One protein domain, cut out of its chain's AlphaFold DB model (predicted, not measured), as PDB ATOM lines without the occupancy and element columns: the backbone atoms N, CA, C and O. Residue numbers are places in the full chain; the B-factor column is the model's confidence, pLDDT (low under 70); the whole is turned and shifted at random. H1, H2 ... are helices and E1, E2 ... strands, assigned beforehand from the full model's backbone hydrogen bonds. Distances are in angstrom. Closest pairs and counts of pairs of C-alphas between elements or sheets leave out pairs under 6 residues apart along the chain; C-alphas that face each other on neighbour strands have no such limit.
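This is residues 28 to 115 of the 161 residues of an uncharacterized protein of Mycolicibacterium hippocampi (UniProt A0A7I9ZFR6). With little regular structure, this is a long, loose run of loops with the small strand hairpin E1 and E2 at one end, H1 toward the other, and H2 between, where residues 108 to 113 stick out. Of 88 printed residues, 28 are in named elements, in the order E1, E2, H1, H2; the class is mixed, the two-strand sheet antiparallel. The whole is loose, radius of gyration of the C-alphas 16.3 A, spans 53 by 32 by 20 A.

Find E1, residues 43 to 45, from C-alpha 43 at (164.426, 210.402, 176.857); E2 is residues 52 to 54. H1, residues 83 to 93, runs 15.1 A; H2, residues 101 to 111, runs 15.0 A to C-alpha 111 at (180.467, 218.677, 165.092).

In the hairpin E1 and E2, antiparallel at 137 degrees, look for N 44 and O 53, within hydrogen-bond range at 2.9 A. H1 and H2 are apart, and have every O i to N i+4 pair within range.

The C-alphas farthest apart, of Asp 48 and Gln 82, are 53.0 A apart. The printed part has no cut; the link E2 to H1 is long. Residues 28 to 31 and 115 have pLDDT under 70.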
ATOM      1  N   ASP A  28     187.484 208.838 146.064       52.09
ATOM      2  CA  ASP A  28     187.961 207.599 145.456       52.09
ATOM      3  C   ASP A  28     189.466 207.731 145.148       52.09
ATOM      4  O   ASP A  28     189.837 208.565 144.314       52.09
ATOM      5  N   PRO A  29     190.352 206.955 145.801       54.84
ATOM      6  CA  PRO A  29     190.086 206.055 146.925       54.84
ATOM      7  C   PRO A  29     189.988 206.812 148.267       54.84
ATOM      8  O   PRO A  29     190.633 207.853 148.438       54.84
ATOM      9  N   PRO A  30     189.238 206.289 149.254       63.69
ATOM     10  CA  PRO A  30     189.079 206.964 150.536       63.69
ATOM     11  C   PRO A  30     190.406 206.972 151.295       63.69
ATOM     12  O   PRO A  30     191.077 205.949 151.420       63.69
ATOM     13  N   ALA A  31     190.778 208.139 151.825       63.59
ATOM     14  CA  ALA A  31     192.024 208.319 152.571       63.59
ATOM     15  C   ALA A  31     192.005 207.658 153.966       63.59
ATOM     16  O   ALA A  31     193.063 207.464 154.562       63.59
ATOM     17  N   ALA A  32     190.822 207.310 154.486       74.44
ATOM     18  CA  ALA A  32     190.628 206.741 155.815       74.44
ATOM     19  C   ALA A  32     189.617 205.583 155.801       74.44
ATOM     20  O   ALA A  32     188.745 205.502 154.933       74.44
ATOM     21  N   HIS A  33     189.733 204.689 156.788       84.38
ATOM     22  CA  HIS A  33     188.735 203.646 157.032       84.38
ATOM     23  C   HIS A  33     187.494 204.242 157.679       84.38
ATOM     24  O   HIS A  33     187.589 205.131 158.520       84.38
ATOM     25  N   PHE A  34     186.340 203.702 157.314       86.69
ATOM     26  CA  PHE A  34     185.054 204.161 157.806       86.69
ATOM     27  C   PHE A  34     184.497 203.113 158.769       86.69
ATOM     28  O   PHE A  34     184.090 202.031 158.341       86.69
ATOM     29  N   ILE A  35     184.591 203.408 160.067       91.50
ATOM     30  CA  ILE A  35     184.152 202.552 161.173       91.50
ATOM     31  C   ILE A  35     183.163 203.359 162.007       91.50
ATOM     32  O   ILE A  35     183.502 204.448 162.466       91.50
ATOM     33  N   GLU A  36     181.961 202.837 162.211       91.81
ATOM     34  CA  GLU A  36     180.869 203.572 162.841       91.81
ATOM     35  C   GLU A  36     180.278 202.829 164.034       91.81
ATOM     36  O   GLU A  36     180.178 201.603 164.062       91.81
ATOM     37  N   GLN A  37     179.799 203.613 164.990       94.69
ATOM     38  CA  GLN A  37     178.978 203.176 166.108       94.69
ATOM     39  C   GLN A  37     177.772 204.098 166.231       94.69
ATOM     40  O   GLN A  37     177.747 205.211 165.704       94.69
ATOM     41  N   THR A  38     176.762 203.629 166.946       94.56
ATOM     42  CA  THR A  38     175.553 204.393 167.237       94.56
ATOM     43  C   THR A  38     175.199 204.194 168.695       94.56
ATOM     44  O   THR A  38     175.230 203.071 169.190       94.56
ATOM     45  N   VAL A  39     174.868 205.288 169.376       97.12
ATOM     46  CA  VAL A  39     174.543 205.291 170.803       97.12
ATOM     47  C   VAL A  39     173.096 205.707 171.042       97.12
ATOM     48  O   VAL A  39     172.546 206.522 170.297       97.12
ATOM     49  N   ALA A  40     172.476 205.164 172.086       97.06
ATOM     50  CA  ALA A  40     171.155 205.560 172.549       97.06
ATOM     51  C   ALA A  40     171.252 206.753 173.509       97.06
ATOM     52  O   ALA A  40     171.994 206.719 174.488       97.06
ATOM     53  N   VAL A  41     170.433 207.778 173.270       97.50
ATOM     54  CA  VAL A  41     170.122 208.812 174.266       97.50
ATOM     55  C   VAL A  41     168.689 208.585 174.730       97.50
ATOM     56  O   VAL A  41     167.739 208.746 173.961       97.50
ATOM     57  N   HIS A  42     168.539 208.167 175.982       97.00
ATOM     58  CA  HIS A  42     167.260 207.861 176.604       97.00
ATOM     59  C   HIS A  42     166.546 209.158 176.964       97.00
ATOM     60  O   HIS A  42     167.128 210.068 177.557       97.00
ATOM     61  N   LEU A  43     165.272 209.245 176.595       97.88
ATOM     62  CA  LEU A  43     164.426 210.402 176.857       97.88
ATOM     63  C   LEU A  43     163.243 209.994 177.729       97.88
ATOM     64  O   LEU A  43     162.688 208.905 177.583       97.88
ATOM     65  N   ARG A  44     162.794 210.923 178.568       97.75
ATOM     66  CA  ARG A  44     161.530 210.832 179.301       97.75
ATOM     67  C   ARG A  44     160.727 212.111 179.124       97.75
ATOM     68  O   ARG A  44     161.266 213.162 178.778       97.75
ATOM     69  N   LEU A  45     159.427 212.026 179.369       98.25
ATOM     70  CA  LEU A  45     158.588 213.214 179.443       98.25
ATOM     71  C   LEU A  45     158.913 213.986 180.735       98.25
ATOM     72  O   LEU A  45     159.205 213.376 181.769       98.25
ATOM     73  N   SER A  46     158.891 215.315 180.676       97.00
ATOM     74  CA  SER A  46     158.961 216.170 181.860       97.00
ATOM     75  C   SER A  46     157.784 215.900 182.799       97.00
ATOM     76  O   SER A  46     156.731 215.422 182.377       97.00
ATOM     77  N   ASP A  47     157.948 216.226 184.081       96.00
ATOM     78  CA  ASP A  47     156.944 215.914 185.111       96.00
ATOM     79  C   ASP A  47     155.605 216.631 184.883       96.00
ATOM     80  O   ASP A  47     154.549 216.127 185.255       96.00
ATOM     81  N   ASP A  48     155.643 217.796 184.233       96.69
ATOM     82  CA  ASP A  48     154.465 218.559 183.814       96.69
ATOM     83  C   ASP A  48     153.854 218.067 182.486       96.69
ATOM     84  O   ASP A  48     152.818 218.571 182.055       96.69
ATOM     85  N   GLY A  49     154.475 217.084 181.830       97.12
ATOM     86  CA  GLY A  49     153.993 216.486 180.592       97.12
ATOM     87  C   GLY A  49     154.219 217.321 179.328       97.12
ATOM     88  O   GLY A  49     153.679 216.969 178.280       97.12
ATOM     89  N   THR A  50     154.961 218.431 179.396       97.19
ATOM     90  CA  THR A  50     154.991 219.427 178.311       97.19
ATOM     91  C   THR A  50     156.137 219.258 177.315       97.19
ATOM     92  O   THR A  50     156.037 219.755 176.192       97.19
ATOM     93  N   ARG A  51     157.225 218.568 177.684       97.06
ATOM     94  CA  ARG A  51     158.421 218.445 176.836       97.06
ATOM     95  C   ARG A  51     159.231 217.182 177.115       97.06
ATOM     96  O   ARG A  51     159.172 216.616 178.201       97.06
ATOM     97  N   TRP A  52     160.041 216.777 176.143       97.94
ATOM     98  CA  TRP A  52     161.040 215.725 176.333       97.94
ATOM     99  C   TRP A  52     162.257 216.257 177.088       97.94
ATOM    100  O   TRP A  52     162.711 217.378 176.851       97.94
ATOM    101  N   ILE A  53     162.786 215.438 177.990       96.56
ATOM    102  CA  ILE A  53     164.037 215.667 178.709       96.56
ATOM    103  C   ILE A  53     164.913 214.421 178.612       96.56
ATOM    104  O   ILE A  53     164.402 213.314 178.440       96.56
ATOM    105  N   VAL A  54     166.228 214.607 178.721       97.25
ATOM    106  CA  VAL A  54     167.176 213.490 178.819       97.25
ATOM    107  C   VAL A  54     166.906 212.736 180.118       97.25
ATOM    108  O   VAL A  54     166.747 213.354 181.174       97.25
ATOM    109  N   ASP A  55     166.793 211.415 180.029       97.62
ATOM    110  CA  ASP A  55     166.583 210.552 181.185       97.62
ATOM    111  C   ASP A  55     167.910 210.227 181.886       97.62
ATOM    112  O   ASP A  55     168.987 210.276 181.287       97.62
ATOM    113  N   GLY A  56     167.821 209.875 183.168       95.94
ATOM    114  CA  GLY A  56     168.966 209.618 184.043       95.94
ATOM    115  C   GLY A  56     170.030 208.674 183.465       95.94
ATOM    116  O   GLY A  56     171.205 209.028 183.543       95.94
ATOM    117  N   PRO A  57     169.667 207.534 182.837       95.56
ATOM    118  CA  PRO A  57     170.646 206.599 182.276       95.56
ATOM    119  C   PRO A  57     171.597 207.197 181.232       95.56
ATOM    120  O   PRO A  57     172.667 206.652 181.012       95.56
ATOM    121  N   SER A  58     171.244 208.310 180.579       97.44
ATOM    122  CA  SER A  58     172.126 208.947 179.591       97.44
ATOM    123  C   SER A  58     173.089 209.978 180.179       97.44
ATOM    124  O   SER A  58     173.935 210.498 179.455       97.44
ATOM    125  N   VAL A  59     172.970 210.304 181.468       96.69
ATOM    126  CA  VAL A  59     173.766 211.347 182.142       96.69
ATOM    127  C   VAL A  59     174.332 210.887 183.488       96.69
ATOM    128  O   VAL A  59     174.762 211.706 184.296       96.69
ATOM    129  N   ASP A  60     174.355 209.580 183.738       96.31
ATOM    130  CA  ASP A  60     174.832 208.989 184.991       96.31
ATOM    131  C   ASP A  60     176.366 208.820 185.060       96.31
ATOM    132  O   ASP A  60     176.897 208.366 186.074       96.31
ATOM    133  N   GLY A  61     177.075 209.209 183.995       96.50
ATOM    134  CA  GLY A  61     178.530 209.124 183.877       96.50
ATOM    135  C   GLY A  61     179.055 207.806 183.301       96.50
ATOM    136  O   GLY A  61     180.271 207.663 183.184       96.50
ATOM    137  N   HIS A  62     178.186 206.865 182.922       97.56
ATOM    138  CA  HIS A  62     178.579 205.626 182.246       97.56
ATOM    139  C   HIS A  62     178.511 205.764 180.711       97.56
ATOM    140  O   HIS A  62     177.855 206.677 180.195       97.56
ATOM    141  N   PRO A  63     179.211 204.885 179.961       97.56
ATOM    142  CA  PRO A  63     179.083 204.796 178.509       97.56
ATOM    143  C   PRO A  63     177.630 204.621 178.065       97.56
ATOM    144  O   PRO A  63     176.898 203.820 178.645       97.56
ATOM    145  N   LEU A  64     177.235 205.336 177.013       97.75
ATOM    146  CA  LEU A  64     175.915 205.178 176.407       97.75
ATOM    147  C   LEU A  64     175.773 203.808 175.729       97.75
ATOM    148  O   LEU A  64     176.742 203.246 175.216       97.75
ATOM    149  N   ASP A  65     174.545 203.295 175.681       95.62
ATOM    150  CA  ASP A  65     174.257 201.988 175.087       95.62
ATOM    151  C   ASP A  65     174.411 202.018 173.565       95.62
ATOM    152  O   ASP A  65     173.900 202.928 172.909       95.62
ATOM    153  N   SER A  66     175.022 200.986 172.977       95.94
ATOM    154  CA  SER A  66     174.960 200.807 171.522       95.94
ATOM    155  C   SER A  66     173.519 200.541 171.084       95.94
ATOM    156  O   SER A  66     172.795 199.784 171.735       95.94
ATOM    157  N   THR A  67     173.100 201.105 169.948       95.69
ATOM    158  CA  THR A  67     171.811 200.725 169.337       95.69
ATOM    159  C   THR A  67     171.923 199.490 168.436       95.69
ATOM    160  O   THR A  67     170.903 198.900 168.058       95.69
ATOM    161  N   TYR A  68     173.146 199.038 168.130       93.75
ATOM    162  CA  TYR A  68     173.373 197.787 167.412       93.75
ATOM    163  C   TYR A  68     173.144 196.578 168.319       93.75
ATOM    164  O   TYR A  68     173.588 196.523 169.462       93.75
ATOM    165  N   ARG A  69     172.443 195.566 167.793       90.50
ATOM    166  CA  ARG A  69     172.040 194.382 168.574       90.50
ATOM    167  C   ARG A  69     173.207 193.490 168.986       90.50
ATOM    168  O   ARG A  69     173.109 192.816 170.004       90.50
ATOM    169  N   ASP A  70     174.244 193.425 168.161       91.62
ATOM    170  CA  ASP A  70     175.471 192.676 168.434       91.62
ATOM    171  C   ASP A  70     176.508 193.512 169.195       91.62
ATOM    172  O   ASP A  70     177.551 192.976 169.554       91.62
ATOM    173  N   LEU A  71     176.189 194.783 169.487       90.00
ATOM    174  CA  LEU A  71     177.037 195.766 170.166       90.00
ATOM    175  C   LEU A  71     178.319 196.130 169.394       90.00
ATOM    176  O   LEU A  71     179.137 196.896 169.900       90.00
ATOM    177  N   SER A  72     178.478 195.634 168.166       93.38
ATOM    178  CA  SER A  72     179.689 195.806 167.367       93.38
ATOM    179  C   SER A  72     179.606 197.013 166.443       93.38
ATOM    180  O   SER A  72     178.547 197.381 165.934       93.38
ATOM    181  N   ALA A  73     180.758 197.630 166.204       94.69
ATOM    182  CA  ALA A  73     180.920 198.709 165.256       94.69
ATOM    183  C   ALA A  73     180.688 198.163 163.846       94.69
ATOM    184  O   ALA A  73     180.957 196.994 163.555       94.69
ATOM    185  N   THR A  74     180.222 199.013 162.940       93.19
ATOM    186  CA  THR A  74     180.061 198.647 161.535       93.19
ATOM    187  C   THR A  74     181.175 199.239 160.689       93.19
ATOM    188  O   THR A  74     181.672 200.331 160.942       93.19
ATOM    189  N   ASN A  75     181.569 198.504 159.659       90.81
ATOM    190  CA  ASN A  75     182.459 198.959 158.598       90.81
ATOM    191  C   ASN A  75     181.815 198.764 157.213       90.81
ATOM    192  O   ASN A  75     182.525 198.666 156.212       90.81
ATOM    193  N   SER A  76     180.482 198.631 157.161       87.31
ATOM    194  CA  SER A  76     179.719 198.282 155.952       87.31
ATOM    195  C   SER A  76     179.862 199.303 154.828       87.31
ATOM    196  O   SER A  76     179.894 198.918 153.664       87.31
ATOM    197  N   GLU A  77     180.005 200.578 155.178       84.62
ATOM    198  CA  GLU A  77     180.155 201.680 154.222       84.62
ATOM    199  C   GLU A  77     181.631 201.961 153.872       84.62
ATOM    200  O   GLU A  77     181.949 202.898 153.137       84.62
ATOM    201  N   CYS A  78     182.577 201.158 154.379       86.19
ATOM    202  CA  CYS A  78     183.991 201.358 154.088       86.19
ATOM    203  C   CYS A  78     184.361 200.873 152.675       86.19
ATOM    204  O   CYS A  78     184.426 199.675 152.401       86.19
ATOM    205  N   ALA A  79     184.691 201.814 151.785       84.00
ATOM    206  CA  ALA A  79     185.027 201.550 150.381       84.00
ATOM    207  C   ALA A  79     186.535 201.346 150.096       84.00
ATOM    208  O   ALA A  79     186.952 201.315 148.940       84.00
ATOM    209  N   CYS A  80     187.389 201.187 151.116       84.25
ATOM    210  CA  CYS A  80     188.855 201.180 150.945       84.25
ATOM    211  C   CYS A  80     189.426 199.905 150.289       84.25
ATOM    212  O   CYS A  80     190.621 199.838 150.005       84.25
ATOM    213  N   SER A  81     188.598 198.878 150.058       85.25
ATOM    214  CA  SER A  81     189.002 197.575 149.501       85.25
ATOM    215  C   SER A  81     190.059 196.809 150.324       85.25
ATOM    216  O   SER A  81     190.730 195.918 149.802       85.25
ATOM    217  N   GLN A  82     190.192 197.097 151.627       89.25
ATOM    218  CA  GLN A  82     191.148 196.449 152.539       89.25
ATOM    219  C   GLN A  82     190.442 195.691 153.683       89.25
ATOM    220  O   GLN A  82     190.547 196.065 154.852       89.25
ATOM    221  N   PRO A  83     189.756 194.567 153.400       89.69
ATOM    222  CA  PRO A  83     188.839 193.927 154.351       89.69
ATOM    223  C   PRO A  83     189.499 193.454 155.656       89.69
ATOM    224  O   PRO A  83     188.875 193.498 156.713       89.69
ATOM    225  N   LYS A  84     190.767 193.021 155.611       93.31
ATOM    226  CA  LYS A  84     191.507 192.614 156.821       93.31
ATOM    227  C   LYS A  84     191.796 193.794 157.743       93.31
ATOM    228  O   LYS A  84     191.809 193.630 158.959       93.31
ATOM    229  N   GLU A  85     192.057 194.961 157.168       92.69
ATOM    230  CA  GLU A  85     192.349 196.157 157.945       92.69
ATOM    231  C   GLU A  85     191.071 196.768 158.514       92.69
ATOM    232  O   GLU A  85     191.054 197.106 159.696       92.69
ATOM    233  N   CYS A  86     189.980 196.783 157.740       91.62
ATOM    234  CA  CYS A  86     188.670 197.176 158.256       91.62
ATOM    235  C   CYS A  86     188.243 196.294 159.434       91.62
ATOM    236  O   CYS A  86     187.807 196.819 160.452       91.62
ATOM    237  N   ALA A  87     188.419 194.970 159.326       93.62
ATOM    238  CA  ALA A  87     188.122 194.048 160.422       93.62
ATOM    239  C   ALA A  87     188.967 194.361 161.665       93.62
ATOM    240  O   ALA A  87     188.422 194.503 162.749       93.62
ATOM    241  N   ARG A  88     190.281 194.574 161.502       95.50
ATOM    242  CA  ARG A  88     191.173 194.944 162.613       95.50
ATOM    243  C   ARG A  88     190.737 196.237 163.312       95.50
ATOM    244  O   ARG A  88     190.815 196.320 164.533       95.50
ATOM    245  N   LEU A  89     190.345 197.260 162.551       94.81
ATOM    246  CA  LEU A  89     189.918 198.546 163.108       94.81
ATOM    247  C   LEU A  89     188.542 198.465 163.764       94.81
ATOM    248  O   LEU A  89     188.354 199.053 164.823       94.81
ATOM    249  N   ARG A  90     187.617 197.699 163.183       95.06
ATOM    250  CA  ARG A  90     186.328 197.383 163.802       95.06
ATOM    251  C   ARG A  90     186.521 196.657 165.131       95.06
ATOM    252  O   ARG A  90     186.001 197.103 166.141       95.06
ATOM    253  N   ASP A  91     187.340 195.608 165.147       95.31
ATOM    254  CA  ASP A  91     187.631 194.850 166.366       95.31
ATOM    255  C   ASP A  91     188.298 195.746 167.427       95.31
ATOM    256  O   ASP A  91     188.063 195.587 168.619       95.31
ATOM    257  N   HIS A  92     189.121 196.719 167.018       95.69
ATOM    258  CA  HIS A  92     189.654 197.720 167.942       95.69
ATOM    259  C   HIS A  92     188.559 198.644 168.494       95.69
ATOM    260  O   HIS A  92     188.528 198.869 169.702       95.69
ATOM    261  N   ALA A  93     187.664 199.144 167.636       95.38
ATOM    262  CA  ALA A  93     186.550 200.003 168.030       95.38
ATOM    263  C   ALA A  93     185.596 199.307 169.015       95.38
ATOM    264  O   ALA A  93     185.174 199.936 169.978       95.38
ATOM    265  N   ASP A  94     185.353 198.004 168.849       95.06
ATOM    266  CA  ASP A  94     184.539 197.186 169.766       95.06
ATOM    267  C   ASP A  94     185.119 197.094 171.187       95.06
ATOM    268  O   ASP A  94     184.421 196.718 172.126       95.06
ATOM    269  N   ASN A  95     186.401 197.431 171.360       94.56
ATOM    270  CA  ASN A  95     187.070 197.461 172.660       94.56
ATOM    271  C   ASN A  95     187.211 198.880 173.240       94.56
ATOM    272  O   ASN A  95     187.760 199.031 174.334       94.56
ATOM    273  N   LEU A  96     186.758 199.917 172.529       94.94
ATOM    274  CA  LEU A  96     186.710 201.278 173.057       94.94
ATOM    275  C   LEU A  96     185.394 201.491 173.818       94.94
ATOM    276  O   LEU A  96     184.343 201.048 173.351       94.94
ATOM    277  N   PRO A  97     185.412 202.179 174.973       94.31
ATOM    278  CA  PRO A  97     184.169 202.590 175.604       94.31
ATOM    279  C   PRO A  97     183.418 203.545 174.670       94.31
ATOM    280  O   PRO A  97     184.011 204.447 174.074       94.31
ATOM    281  N   LEU A  98     182.105 203.352 174.566       97.06
ATOM    282  CA  LEU A  98     181.224 204.346 173.958       97.06
ATOM    283  C   LEU A  98     181.254 205.637 174.793       97.06
ATOM    284  O   LEU A  98     181.532 205.576 175.996       97.06
ATOM    285  N   PRO A  99     180.990 206.805 174.185       97.62
ATOM    286  CA  PRO A  99     181.016 208.060 174.918       97.62
ATOM    287  C   PRO A  99     179.968 208.056 176.031       97.62
ATOM    288  O   PRO A  99     178.865 207.527 175.874       97.62
ATOM    289  N   THR A 100     180.299 208.698 177.141       97.94
ATOM    290  CA  THR A 100     179.317 209.155 178.127       97.94
ATOM    291  C   THR A 100     178.442 210.265 177.532       97.94
ATOM    292  O   THR A 100     178.788 210.882 176.522       97.94
ATOM    293  N   GLY A 101     177.323 210.599 178.181       96.88
ATOM    294  CA  GLY A 101     176.492 211.733 177.755       96.88
ATOM    295  C   GLY A 101     177.240 213.074 177.713       96.88
ATOM    296  O   GLY A 101     177.006 213.881 176.814       96.88
ATOM    297  N   ALA A 102     178.174 213.300 178.645       94.50
ATOM    298  CA  ALA A 102     178.985 214.517 178.678       94.50
ATOM    299  C   ALA A 102     179.975 214.582 177.506       94.50
ATOM    300  O   ALA A 102     180.093 215.616 176.851       94.50
ATOM    301  N   GLU A 103     180.641 213.468 177.195       96.38
ATOM    302  CA  GLU A 103     181.539 213.383 176.038       96.38
ATOM    303  C   GLU A 103     180.762 213.529 174.725       96.38
ATOM    304  O   GLU A 103     181.195 214.272 173.844       96.38
ATOM    305  N   LEU A 104     179.576 212.916 174.617       95.94
ATOM    306  CA  LEU A 104     178.706 213.077 173.452       95.94
ATOM    307  C   LEU A 104     178.294 214.543 173.252       95.94
ATOM    308  O   LEU A 104     178.287 215.016 172.117       95.94
ATOM    309  N   LEU A 105     177.994 215.283 174.325       93.44
ATOM    310  CA  LEU A 105     177.705 216.718 174.239       93.44
ATOM    311  C   LEU A 105     178.893 217.492 173.652       93.44
ATOM    312  O   LEU A 105     178.702 218.301 172.746       93.44
ATOM    313  N   THR A 106     180.116 217.228 174.120       90.19
ATOM    314  CA  THR A 106     181.327 217.861 173.573       90.19
ATOM    315  C   THR A 106     181.538 217.504 172.101       90.19
ATOM    316  O   THR A 106     181.845 218.385 171.296       90.19
ATOM    317  N   MET A 107     181.326 216.239 171.725       92.62
ATOM    318  CA  MET A 107     181.420 215.783 170.335       92.62
ATOM    319  C   MET A 107     180.391 216.482 169.440       92.62
ATOM    320  O   MET A 107     180.743 216.972 168.368       92.62
ATOM    321  N   LEU A 108     179.134 216.576 169.882       91.50
ATOM    322  CA  LEU A 108     178.069 217.267 169.153       91.50
ATOM    323  C   LEU A 108     178.360 218.761 169.015       91.50
ATOM    324  O   LEU A 108     178.193 219.307 167.929       91.50
ATOM    325  N   ALA A 109     178.834 219.412 170.078       86.88
ATOM    326  CA  ALA A 109     179.212 220.819 170.026       86.88
ATOM    327  C   ALA A 109     180.320 221.061 168.988       86.88
ATOM    328  O   ALA A 109     180.181 221.943 168.143       86.88
ATOM    329  N   ALA A 110     181.370 220.232 168.977       85.06
ATOM    330  CA  ALA A 110     182.434 220.317 167.976       85.06
ATOM    331  C   ALA A 110     181.925 220.045 166.547       85.06
ATOM    332  O   ALA A 110     182.298 220.747 165.609       85.06
ATOM    333  N   ALA A 111     181.046 219.056 166.379       86.25
ATOM    334  CA  ALA A 111     180.467 218.677 165.092       86.25
ATOM    335  C   ALA A 111     179.508 219.732 164.512       86.25
ATOM    336  O   ALA A 111     179.392 219.846 163.290       86.25
ATOM    337  N   LEU A 112     178.808 220.471 165.374       84.75
ATOM    338  CA  LEU A 112     177.889 221.552 165.006       84.75
ATOM    339  C   LEU A 112     178.586 222.912 164.881       84.75
ATOM    340  O   LEU A 112     177.918 223.892 164.567       84.75
ATOM    341  N   ASP A 113     179.894 222.969 165.154       78.38
ATOM    342  CA  ASP A 113     180.638 224.216 165.359       78.38
ATOM    343  C   ASP A 113     179.930 225.153 166.356       78.38
ATOM    344  O   ASP A 113     179.920 226.377 166.225       78.38
ATOM    345  N   ALA A 114     179.287 224.557 167.366       70.12
ATOM    346  CA  ALA A 114     178.653 225.311 168.426       70.12
ATOM    347  C   ALA A 114     179.754 226.028 169.222       70.12
ATOM    348  O   ALA A 114     180.745 225.391 169.610       70.12
ATOM    349  N   PRO A 115     179.617 227.338 169.473       61.69
ATOM    350  CA  PRO A 115     180.603 228.061 170.252       61.69
ATOM    351  C   PRO A 115     180.688 227.430 171.641       61.69
ATOM    352  O   PRO A 115     179.675 227.224 172.308       61.69
TER     353      PRO A 115